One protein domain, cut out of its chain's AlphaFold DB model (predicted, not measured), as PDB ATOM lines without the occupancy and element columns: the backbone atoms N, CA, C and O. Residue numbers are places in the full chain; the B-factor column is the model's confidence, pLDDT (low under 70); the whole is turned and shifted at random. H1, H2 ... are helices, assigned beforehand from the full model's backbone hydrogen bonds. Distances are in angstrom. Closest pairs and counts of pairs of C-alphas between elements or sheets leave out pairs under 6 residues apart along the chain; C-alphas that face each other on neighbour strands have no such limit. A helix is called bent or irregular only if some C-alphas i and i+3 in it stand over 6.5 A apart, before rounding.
ATOM      1  N   VAL A  74      47.318   1.540 -57.433       98.50
ATOM      2  CA  VAL A  74      46.742   2.894 -57.386       98.50
ATOM      3  C   VAL A  74      46.666   3.407 -55.950       98.50
ATOM      4  O   VAL A  74      47.075   4.534 -55.691       98.50
ATOM      5  N   MET A  75      46.209   2.585 -55.006       98.44
ATOM      6  CA  MET A  75      46.137   2.949 -53.590       98.44
ATOM      7  C   MET A  75      47.517   3.335 -53.033       98.44
ATOM      8  O   MET A  75      47.642   4.391 -52.414       98.44
ATOM      9  N   PHE A  76      48.563   2.539 -53.281       98.25
ATOM     10  CA  PHE A  76      49.921   2.869 -52.834       98.25
ATOM     11  C   PHE A  76      50.450   4.156 -53.473       98.25
ATOM     12  O   PHE A  76      51.065   4.968 -52.780       98.25
ATOM     13  N   LEU A  77      50.188   4.375 -54.766       97.81
ATOM     14  CA  LEU A  77      50.564   5.616 -55.450       97.81
ATOM     15  C   LEU A  77      49.872   6.833 -54.824       97.81
ATOM     16  O   LEU A  77      50.535   7.833 -54.557       97.81
ATOM     17  N   LEU A  78      48.569   6.731 -54.545       97.94
ATOM     18  CA  LEU A  78      47.804   7.788 -53.888       97.94
ATOM     19  C   LEU A  78      48.373   8.091 -52.501       97.94
ATOM     20  O   LEU A  78      48.764   9.227 -52.244       97.94
ATOM     21  N   VAL A  79      48.501   7.088 -51.628       96.81
ATOM     22  CA  VAL A  79      49.035   7.277 -50.265       96.81
ATOM     23  C   VAL A  79      50.465   7.831 -50.289       96.81
ATOM     24  O   VAL A  79      50.825   8.661 -49.455       96.81
ATOM     25  N   GLY A  80      51.270   7.460 -51.290       96.56
ATOM     26  CA  GLY A  80      52.595   8.038 -51.517       96.56
ATOM     27  C   GLY A  80      52.582   9.565 -51.675       96.56
ATOM     28  O   GLY A  80      53.498  10.233 -51.181       96.56
ATOM     29  N   MET A  81      51.532  10.122 -52.288       97.19
ATOM     30  CA  MET A  81      51.347  11.566 -52.490       97.19
ATOM     31  C   MET A  81      50.928  12.313 -51.213       97.19
ATOM     32  O   MET A  81      51.228  13.501 -51.084       97.19
ATOM     33  N   ALA A  82      50.250  11.653 -50.268       96.75
ATOM     34  CA  ALA A  82      49.808  12.284 -49.023       96.75
ATOM     35  C   ALA A  82      51.009  12.687 -48.159       96.75
ATOM     36  O   ALA A  82      51.960  11.919 -47.999       96.75
ATOM     37  N   THR A  83      50.994  13.894 -47.592       97.31
ATOM     38  CA  THR A  83      52.124  14.399 -46.796       97.31
ATOM     39  C   THR A  83      51.770  14.404 -45.309       97.31
ATOM     40  O   THR A  83      50.819  15.089 -44.938       97.31
ATOM     41  N   PRO A  84      52.509  13.674 -44.453       96.81
ATOM     42  CA  PRO A  84      52.334  13.733 -43.007       96.81
ATOM     43  C   PRO A  84      52.530  15.151 -42.467       96.81
ATOM     44  O   PRO A  84      53.445  15.859 -42.893       96.81
ATOM     45  N   LEU A  85      51.695  15.547 -41.513       95.25
ATOM     46  CA  LEU A  85      51.818  16.789 -40.759       95.25
ATOM     47  C   LEU A  85      52.338  16.489 -39.348       95.25
ATOM     48  O   LEU A  85      52.117  15.408 -38.808       95.25
ATOM     49  N   VAL A 179      55.163   7.704 -39.123       94.06
ATOM     50  CA  VAL A 179      55.316   6.274 -38.796       94.06
ATOM     51  C   VAL A 179      54.307   5.433 -39.574       94.06
ATOM     52  O   VAL A 179      54.676   4.413 -40.151       94.06
ATOM     53  N   VAL A 180      53.053   5.881 -39.678       95.44
ATOM     54  CA  VAL A 180      52.042   5.192 -40.496       95.44
ATOM     55  C   VAL A 180      52.425   5.213 -41.980       95.44
ATOM     56  O   VAL A 180      52.300   4.192 -42.659       95.44
ATOM     57  N   LYS A 181      52.954   6.332 -42.497       96.25
ATOM     58  CA  LYS A 181      53.447   6.413 -43.883       96.25
ATOM     59  C   LYS A 181      54.579   5.424 -44.135       96.25
ATOM     60  O   LYS A 181      54.575   4.739 -45.156       96.25
ATOM     61  N   GLU A 182      55.536   5.357 -43.218       96.44
ATOM     62  CA  GLU A 182      56.645   4.411 -43.280       96.44
ATOM     63  C   GLU A 182      56.138   2.967 -43.232       96.44
ATOM     64  O   GLU A 182      56.542   2.153 -44.058       96.44
ATOM     65  N   HIS A 183      55.194   2.657 -42.339       96.12
ATOM     66  CA  HIS A 183      54.586   1.333 -42.243       96.12
ATOM     67  C   HIS A 183      53.909   0.915 -43.559       96.12
ATOM     68  O   HIS A 183      54.178  -0.171 -44.075       96.12
ATOM     69  N   ILE A 184      53.111   1.798 -44.167       97.06
ATOM     70  CA  ILE A 184      52.492   1.551 -45.478       97.06
ATOM     71  C   ILE A 184      53.560   1.388 -46.574       97.06
ATOM     72  O   ILE A 184      53.426   0.519 -47.438       97.06
ATOM     73  N   GLY A 185      54.642   2.169 -46.529       97.19
ATOM     74  CA  GLY A 185      55.788   2.021 -47.432       97.19
ATOM     75  C   GLY A 185      56.496   0.671 -47.282       97.19
ATOM     76  O   GLY A 185      56.816   0.024 -48.279       97.19
ATOM     77  N   ASN A 186      56.670   0.189 -46.053       97.12
ATOM     78  CA  ASN A 186      57.234  -1.129 -45.767       97.12
ATOM     79  C   ASN A 186      56.343  -2.255 -46.296       97.12
ATOM     80  O   ASN A 186      56.854  -3.222 -46.859       97.12
ATOM     81  N   ILE A 187      55.019  -2.104 -46.194       97.50
ATOM     82  CA  ILE A 187      54.075  -3.028 -46.828       97.50
ATOM     83  C   ILE A 187      54.244  -2.986 -48.352       97.50
ATOM     84  O   ILE A 187      54.355  -4.041 -48.970       97.50
ATOM     85  N   ALA A 188      54.330  -1.803 -48.966       97.19
ATOM     86  CA  ALA A 188      54.540  -1.669 -50.410       97.19
ATOM     87  C   ALA A 188      55.841  -2.348 -50.887       97.19
ATOM     88  O   ALA A 188      55.864  -2.969 -51.952       97.19
ATOM     89  N   ASN A 189      56.901  -2.313 -50.072       97.31
ATOM     90  CA  ASN A 189      58.183  -2.968 -50.355       97.31
ATOM     91  C   ASN A 189      58.102  -4.506 -50.400       97.31
ATOM     92  O   ASN A 189      59.008  -5.145 -50.935       97.31
ATOM     93  N   LEU A 190      57.010  -5.117 -49.920       96.81
ATOM     94  CA  LEU A 190      56.734  -6.548 -50.112       96.81
ATOM     95  C   LEU A 190      56.381  -6.896 -51.573       96.81
ATOM     96  O   LEU A 190      56.260  -8.075 -51.923       96.81
ATOM     97  N   GLY A 191      56.190  -5.894 -52.438       95.69
ATOM     98  CA  GLY A 191      55.900  -6.074 -53.857       95.69
ATOM     99  C   GLY A 191      54.602  -6.850 -54.078       95.69
ATOM    100  O   GLY A 191      53.549  -6.487 -53.556       95.69
ATOM    101  N   LEU A 192      54.669  -7.953 -54.828       92.94
ATOM    102  CA  LEU A 192      53.496  -8.785 -55.136       92.94
ATOM    103  C   LEU A 192      52.871  -9.462 -53.902       92.94
ATOM    104  O   LEU A 192      51.747  -9.950 -53.994       92.94
ATOM    105  N   LEU A 193      53.561  -9.485 -52.756       95.69
ATOM    106  CA  LEU A 193      53.014 -10.005 -51.499       95.69
ATOM    107  C   LEU A 193      52.240  -8.947 -50.697       95.69
ATOM    108  O   LEU A 193      51.448  -9.311 -49.829       95.69
ATOM    109  N   ALA A 194      52.418  -7.655 -50.994       97.12
ATOM    110  CA  ALA A 194      51.755  -6.566 -50.277       97.12
ATOM    111  C   ALA A 194      50.215  -6.690 -50.280       97.12
ATOM    112  O   ALA A 194      49.608  -6.599 -49.212       97.12
ATOM    113  N   PRO A 195      49.557  -6.989 -51.422       96.56
ATOM    114  CA  PRO A 195      48.107  -7.173 -51.464       96.56
ATOM    115  C   PRO A 195      47.609  -8.319 -50.582       96.56
ATOM    116  O   PRO A 195      46.542  -8.206 -49.989       96.56
ATOM    117  N   LEU A 196      48.388  -9.401 -50.449       94.75
ATOM    118  CA  LEU A 196      48.039 -10.519 -49.570       94.75
ATOM    119  C   LEU A 196      48.082 -10.095 -48.102       94.75
ATOM    120  O   LEU A 196      47.153 -10.408 -47.363       94.75
ATOM    121  N   TYR A 197      49.102  -9.339 -47.687       95.25
ATOM    122  CA  TYR A 197      49.173  -8.790 -46.330       95.25
ATOM    123  C   TYR A 197      47.965  -7.891 -46.022       95.25
ATOM    124  O   TYR A 197      47.311  -8.050 -44.993       95.25
ATOM    125  N   LEU A 198      47.598  -7.015 -46.963       96.56
ATOM    126  CA  LEU A 198      46.463  -6.099 -46.819       96.56
ATOM    127  C   LEU A 198      45.100  -6.798 -46.715       96.56
ATOM    128  O   LEU A 198      44.144  -6.179 -46.249       96.56
ATOM    129  N   THR A 199      44.985  -8.083 -47.078       94.06
ATOM    130  CA  THR A 199      43.734  -8.830 -46.847       94.06
ATOM    131  C   THR A 199      43.396  -8.970 -45.362       94.06
ATOM    132  O   THR A 199      42.217  -9.048 -45.015       94.06
ATOM    133  N   ILE A 200      44.410  -8.933 -44.492       92.25
ATOM    134  CA  ILE A 200      44.268  -9.073 -43.040       92.25
ATOM    135  C   ILE A 200      43.780  -7.765 -42.404       92.25
ATOM    136  O   ILE A 200      43.096  -7.816 -41.385       92.25
ATOM    137  N   ALA A 201      44.059  -6.606 -43.009       93.88
ATOM    138  CA  ALA A 201      43.823  -5.303 -42.386       93.88
ATOM    139  C   ALA A 201      42.362  -5.073 -41.938       93.88
ATOM    140  O   ALA A 201      42.166  -4.657 -40.797       93.88
ATOM    141  N   PRO A 202      41.313  -5.399 -42.725       94.06
ATOM    142  CA  PRO A 202      39.931  -5.263 -42.248       94.06
ATOM    143  C   PRO A 202      39.573  -6.216 -41.114       94.06
ATOM    144  O   PRO A 202      38.786  -5.864 -40.239       94.06
ATOM    145  N   ILE A 203      40.168  -7.407 -41.106       90.25
ATOM    146  CA  ILE A 203      39.963  -8.399 -40.051       90.25
ATOM    147  C   ILE A 203      40.630  -7.918 -38.758       90.25
ATOM    148  O   ILE A 203      40.016  -7.984 -37.698       90.25
ATOM    149  N   ASP A 204      41.853  -7.391 -38.843       90.62
ATOM    150  CA  ASP A 204      42.566  -6.780 -37.717       90.62
ATOM    151  C   ASP A 204      41.815  -5.564 -37.159       90.62
ATOM    152  O   ASP A 204      41.570  -5.482 -35.956       90.62
ATOM    153  N   ALA A 205      41.365  -4.659 -38.030       90.38
ATOM    154  CA  ALA A 205      40.585  -3.491 -37.632       90.38
ATOM    155  C   ALA A 205      39.294  -3.886 -36.897       90.38
ATOM    156  O   ALA A 205      38.968  -3.299 -35.867       90.38
ATOM    157  N   PHE A 206      38.588  -4.907 -37.390       88.50
ATOM    158  CA  PHE A 206      37.315  -5.347 -36.824       88.50
ATOM    159  C   PHE A 206      37.463  -6.182 -35.542       88.50
ATOM    160  O   PHE A 206      36.688  -6.003 -34.606       88.50
ATOM    161  N   ILE A 207      38.427  -7.109 -35.493       86.06
ATOM    162  CA  ILE A 207      38.571  -8.073 -34.387       86.06
ATOM    163  C   ILE A 207      39.529  -7.563 -33.309       86.06
ATOM    164  O   ILE A 207      39.292  -7.787 -32.125       86.06
ATOM    165  N   GLN A 208      40.621  -6.914 -33.710       82.94
ATOM    166  CA  GLN A 208      41.732  -6.559 -32.823       82.94
ATOM    167  C   GLN A 208      41.822  -5.050 -32.550       82.94
ATOM    168  O   GLN A 208      42.679  -4.620 -31.786       82.94
ATOM    169  N   GLY A 209      40.932  -4.242 -33.134       83.56
ATOM    170  CA  GLY A 209      40.873  -2.805 -32.871       83.56
ATOM    171  C   GLY A 209      41.996  -2.013 -33.539       83.56
ATOM    172  O   GLY A 209      42.471  -1.041 -32.960       83.56
ATOM    173  N   ASN A 210      42.394  -2.405 -34.757       85.00
ATOM    174  CA  ASN A 210      43.368  -1.693 -35.598       85.00
ATOM    175  C   ASN A 210      44.802  -1.703 -35.032       85.00
ATOM    176  O   ASN A 210      45.472  -0.671 -34.952       85.00
ATOM    177  N   THR A 211      45.301  -2.887 -34.673       81.31
ATOM    178  CA  THR A 211      46.670  -3.051 -34.158       81.31
ATOM    179  C   THR A 211      47.736  -2.727 -35.204       81.31
ATOM    180  O   THR A 211      48.829  -2.286 -34.852       81.31
ATOM    181  N   GLN A 212      47.413  -2.875 -36.494       82.69
ATOM    182  CA  GLN A 212      48.315  -2.558 -37.606       82.69
ATOM    183  C   GLN A 212      48.345  -1.067 -37.976       82.69
ATOM    184  O   GLN A 212      49.092  -0.677 -38.868       82.69
ATOM    185  N   GLN A 213      47.538  -0.220 -37.323       87.88
ATOM    186  CA  GLN A 213      47.423   1.214 -37.634       87.88
ATOM    187  C   GLN A 213      47.046   1.503 -39.099       87.88
ATOM    188  O   GLN A 213      47.368   2.556 -39.650       87.88
ATOM    189  N   LEU A 214      46.332   0.575 -39.740       93.19
ATOM    190  CA  LEU A 214      45.937   0.675 -41.142       93.19
ATOM    191  C   LEU A 214      44.540   1.257 -41.344       93.19
ATOM    192  O   LEU A 214      44.214   1.516 -42.495       93.19
ATOM    193  N   ALA A 215      43.753   1.511 -40.284       92.38
ATOM    194  CA  ALA A 215      42.371   2.029 -40.339       92.38
ATOM    195  C   ALA A 215      42.155   3.179 -41.329       92.38
ATOM    196  O   ALA A 215      41.114   3.229 -41.985       92.38
ATOM    197  N   ILE A 216      43.159   4.040 -41.506       94.50
ATOM    198  CA  ILE A 216      43.136   5.153 -42.459       94.50
ATOM    199  C   ILE A 216      42.892   4.715 -43.921       94.50
ATOM    200  O   ILE A 216      42.355   5.484 -44.715       94.50
ATOM    201  N   LEU A 217      43.249   3.474 -44.284       96.56
ATOM    202  CA  LEU A 217      43.002   2.873 -45.603       96.56
ATOM    203  C   LEU A 217      41.577   2.323 -45.766       96.56
ATOM    204  O   LEU A 217      41.150   2.064 -46.891       96.56
ATOM    205  N   LEU A 218      40.858   2.103 -44.663       95.00
ATOM    206  CA  LEU A 218      39.591   1.373 -44.637       95.00
ATOM    207  C   LEU A 218      38.383   2.305 -44.611       95.00
ATOM    208  O   LEU A 218      37.359   1.980 -45.209       95.00
ATOM    209  N   ALA A 219      38.477   3.415 -43.886       94.88
ATOM    210  CA  ALA A 219      37.367   4.333 -43.680       94.88
ATOM    211  C   ALA A 219      37.864   5.744 -43.348       94.88
ATOM    212  O   ALA A 219      39.062   5.975 -43.174       94.88
ATOM    213  N   ASP A 220      36.922   6.681 -43.254       93.94
ATOM    214  CA  ASP A 220      37.184   8.005 -42.705       93.94
ATOM    215  C   ASP A 220      37.526   7.889 -41.222       93.94
ATOM    216  O   ASP A 220      36.793   7.271 -40.444       93.94
ATOM    217  N   THR A 221      38.661   8.467 -40.840       92.88
ATOM    218  CA  THR A 221      39.149   8.430 -39.463       92.88
ATOM    219  C   THR A 221      39.650   9.812 -39.028       92.88
ATOM    220  O   THR A 221      40.131  10.574 -39.872       92.88
ATOM    221  N   PRO A 222      39.568  10.167 -37.729       91.56
ATOM    222  CA  PRO A 222      40.060  11.456 -37.234       91.56
ATOM    223  C   PRO A 222      41.539  11.710 -37.553       91.56
ATOM    224  O   PRO A 222      41.953  12.843 -37.779       91.56
ATOM    225  N   GLU A 223      42.343  10.650 -37.635       92.44
ATOM    226  CA  GLU A 223      43.774  10.704 -37.926       92.44
ATOM    227  C   GLU A 223      44.105  11.327 -39.282       92.44
ATOM    228  O   GLU A 223      45.210  11.838 -39.459       92.44
ATOM    229  N   GLN A 224      43.158  11.351 -40.225       94.44
ATOM    230  CA  GLN A 224      43.333  12.004 -41.524       94.44
ATOM    231  C   GLN A 224      43.657  13.499 -41.396       94.44
ATOM    232  O   GLN A 224      44.346  14.036 -42.259       94.44
ATOM    233  N   MET A 225      43.275  14.161 -40.294       92.19
ATOM    234  CA  MET A 225      43.644  15.561 -40.040       92.19
ATOM    235  C   MET A 225      45.158  15.771 -39.857       92.19
ATOM    236  O   MET A 225      45.668  16.871 -40.061       92.19
ATOM    237  N   ALA A 226      45.896  14.714 -39.500       95.25
ATOM    238  CA  ALA A 226      47.354  14.725 -39.425       95.25
ATOM    239  C   ALA A 226      48.021  14.528 -40.802       95.25
ATOM    240  O   ALA A 226      49.232  14.319 -40.884       95.25
ATOM    241  N   TRP A 227      47.254  14.601 -41.892       97.00
ATOM    242  CA  TRP A 227      47.736  14.453 -43.257       97.00
ATOM    243  C   TRP A 227      47.283  15.617 -44.125       97.00
ATOM    244  O   TRP A 227      46.125  16.021 -44.135       97.00
ATOM    245  N   LYS A 228      48.208  16.132 -44.931       96.88
ATOM    246  CA  LYS A 228      47.886  17.072 -45.994       96.88
ATOM    247  C   LYS A 228      47.453  16.306 -47.236       96.88
ATOM    248  O   LYS A 228      48.266  15.621 -47.867       96.88
ATOM    249  N   GLU A 229      46.186  16.476 -47.594       95.31
ATOM    250  CA  GLU A 229      45.604  15.927 -48.813       95.31
ATOM    251  C   GLU A 229      46.135  16.649 -50.067       95.31
ATOM    252  O   GLU A 229      46.173  17.883 -50.104       95.31
ATOM    253  N   PRO A 230      46.529  15.912 -51.121       96.94
ATOM    254  CA  PRO A 230      46.959  16.513 -52.384       96.94
ATOM    255  C   PRO A 230      45.828  17.181 -53.184       96.94
ATOM    256  O   PRO A 230      46.094  18.098 -53.959       96.94
ATOM    257  N   PHE A 231      44.587  16.703 -53.044       97.00
ATOM    258  CA  PHE A 231      43.412  17.178 -53.784       97.00
ATOM    259  C   PHE A 231      42.101  16.795 -53.059       97.00
ATOM    260  O   PHE A 231      42.125  15.892 -52.226       97.00
ATOM    261  N   PRO A 232      40.950  17.433 -53.362       96.19
ATOM    262  CA  PRO A 232      39.670  17.112 -52.720       96.19
ATOM    263  C   PRO A 232      39.216  15.665 -52.951       96.19
ATOM    264  O   PRO A 232      39.368  15.144 -54.055       96.19
ATOM    265  N   PHE A 233      38.583  15.047 -51.949       95.31
ATOM    266  CA  PHE A 233      38.129  13.643 -51.975       95.31
ATOM    267  C   PHE A 233      39.260  12.607 -52.071       95.31
ATOM    268  O   PHE A 233      39.019  11.457 -52.449       95.31
ATOM    269  N   PHE A 234      40.490  12.992 -51.720       97.56
ATOM    270  CA  PHE A 234      41.659  12.122 -51.795       97.56
ATOM    271  C   PHE A 234      41.459  10.796 -51.045       97.56
ATOM    272  O   PHE A 234      41.632   9.728 -51.637       97.56
ATOM    273  N   TRP A 235      41.028  10.847 -49.780       97.19
ATOM    274  CA  TRP A 235      40.812   9.637 -48.979       97.19
ATOM    275  C   TRP A 235      39.702   8.750 -49.534       97.19
ATOM    276  O   TRP A 235      39.884   7.538 -49.614       97.19
ATOM    277  N   GLY A 236      38.630   9.339 -50.070       97.50
ATOM    278  CA  GLY A 236      37.579   8.581 -50.752       97.50
ATOM    279  C   GLY A 236      38.106   7.765 -51.941       97.50
ATOM    280  O   GLY A 236      37.682   6.628 -52.149       97.50
ATOM    281  N   MET A 237      39.080   8.291 -52.696       97.88
ATOM    282  CA  MET A 237      39.740   7.531 -53.766       97.88
ATOM    283  C   MET A 237      40.644   6.421 -53.222       97.88
ATOM    284  O   MET A 237      40.660   5.327 -53.790       97.88
ATOM    285  N   VAL A 238      41.367   6.678 -52.127       98.31
ATOM    286  CA  VAL A 238      42.178   5.660 -51.440       98.31
ATOM    287  C   VAL A 238      41.292   4.513 -50.958       98.31
ATOM    288  O   VAL A 238      41.588   3.360 -51.263       98.31
ATOM    289  N   HIS A 239      40.177   4.808 -50.284       98.00
ATOM    290  CA  HIS A 239      39.239   3.799 -49.784       98.00
ATOM    291  C   HIS A 239      38.576   3.027 -50.916       98.00
ATOM    292  O   HIS A 239      38.483   1.802 -50.858       98.00
ATOM    293  N   LEU A 240      38.147   3.715 -51.978       97.50
ATOM    294  CA  LEU A 240      37.562   3.063 -53.147       97.50
ATOM    295  C   LEU A 240      38.558   2.095 -53.795       97.50
ATOM    296  O   LEU A 240      38.185   0.970 -54.137       97.50
ATOM    297  N   ALA A 241      39.817   2.515 -53.944       98.25
ATOM    298  CA  ALA A 241      40.883   1.669 -54.461       98.25
ATOM    299  C   ALA A 241      41.155   0.487 -53.520       98.25
ATOM    300  O   ALA A 241      41.176  -0.653 -53.983       98.25
ATOM    301  N   PHE A 242      41.277   0.720 -52.211       98.19
ATOM    302  CA  PHE A 242      41.487  -0.335 -51.220       98.19
ATOM    303  C   PHE A 242      40.362  -1.374 -51.256       98.19
ATOM    304  O   PHE A 242      40.630  -2.552 -51.474       98.19
ATOM    305  N   TRP A 243      39.098  -0.963 -51.120       97.75
ATOM    306  CA  TRP A 243      37.968  -1.894 -51.071       97.75
ATOM    307  C   TRP A 243      37.733  -2.608 -52.396       97.75
ATOM    308  O   TRP A 243      37.481  -3.814 -52.406       97.75
ATOM    309  N   THR A 244      37.863  -1.907 -53.526       97.31
ATOM    310  CA  THR A 244      37.779  -2.556 -54.842       97.31
ATOM    311  C   THR A 244      38.892  -3.587 -54.992       97.31
ATOM    312  O   THR A 244      38.621  -4.703 -55.438       97.31
ATOM    313  N   GLY A 245      40.112  -3.245 -54.571       97.81
ATOM    314  CA  GLY A 245      41.264  -4.138 -54.555       97.81
ATOM    315  C   GLY A 245      41.031  -5.378 -53.697       97.81
ATOM    316  O   GLY A 245      41.157  -6.505 -54.174       97.81
ATOM    317  N   TRP A 246      40.616  -5.157 -52.451       97.75
ATOM    318  CA  TRP A 246      40.396  -6.178 -51.433       97.75
ATOM    319  C   TRP A 246      39.315  -7.183 -51.845       97.75
ATOM    320  O   TRP A 246      39.574  -8.387 -51.865       97.75
TER     321      TRP A 246
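What this domain is: This is residues 74 to 85 and 179 to 246 of the 320 residues of the protein "Peptidase family M50" of Euryarchaeota archaeon ADurb.Bin009 (UniProt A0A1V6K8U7). Six short helices stand round a stretch without named elements, residues 209 to 221, which passes through the middle of the domain. On one side H1 lies between H2 and H6 and runs opposite ways to both; H3 and H4 follow each other along a second side, and H5 is the short helix at the far end of the stretch 209 to 221 from H4; H4 and H5 touch no helix. The printed part has 80 residues, with six named helices in the order H1 to H6 and no named strand, and its class is all helix. The whole is compact, with a radius of gyration of the C-alphas of 11.8 A, and rounded, spanning 28 by 26 by 24 A.

Where its parts are: The printed part begins with H1, residues 74 to 81, 11.0 A long, whose C-alpha 74 is at (46.742, 2.894, -57.386). After the cut comes H2, residues 179 to 188, 14.1 A long, with C-alpha 179 at (55.316, 6.274, -38.796). H3, residues 191 to 198, measures 11.8 A and is irregular, but only just: C-alphas 192 and 195 are 6.7 A apart. H4 is residues 201 to 208, 9.9 A. H5, residues 222 to 226, measures 8.3 A and is neither bent nor irregular, but only just: C-alphas 222 and 225 are 6.1 A apart. H6, residues 234 to 246, is the longest helix at 18.3 A and ends with C-alpha 246 at (40.396, -6.178, -51.433).

How they stand to each other: H1 touches H6, closest at the C-alphas of Met 75 and Val 238, 5.3 A apart; they run opposite ways at a shallow tilt of 32 degrees, only just short of steep. H1 also touches H2, closest at the C-alphas of Phe 76 and Ala 188, 6.9 A; they run opposite ways at 37 degrees, only just a steep tilt. H2 and H6 are apart. H2 and H3 only just touch, only at the corner, with 3 pairs of C-alphas within 8 A; the closest are those of Ile 187 and Ala 194, 5.5 A. H3 and H6 are close but not clearly touching and about perpendicular at 87 degrees, the C-alphas of Leu 198 and Trp 246 being closest at 7.6 A. H3 and H4 meet only through their link. H5 is apart from H4, and only just from H6, at 8.2 A. Residues 83 to 84 pair antiparallel with residues 227 to 228. In H1, H2, H4 and H6 every O i to N i+4 pair is within hydrogen-bond range, against 2 of 4 in H3 and 0 of 1 in H5, where 2 of 2 O i to N i+3 pairs are.

The domain as a whole: The two C-alphas farthest apart, those of Ile 207 and Phe 231, are 32.2 A apart. Residues 86 to 178 are not printed, and C-alphas 85 and 179 are 11.3 A apart across the cut, in the link from H1 to H2. The link from H4 to H5, 13 residues, is long. The mean pLDDT of the printed part is 94.7, and no printed residue is under 70.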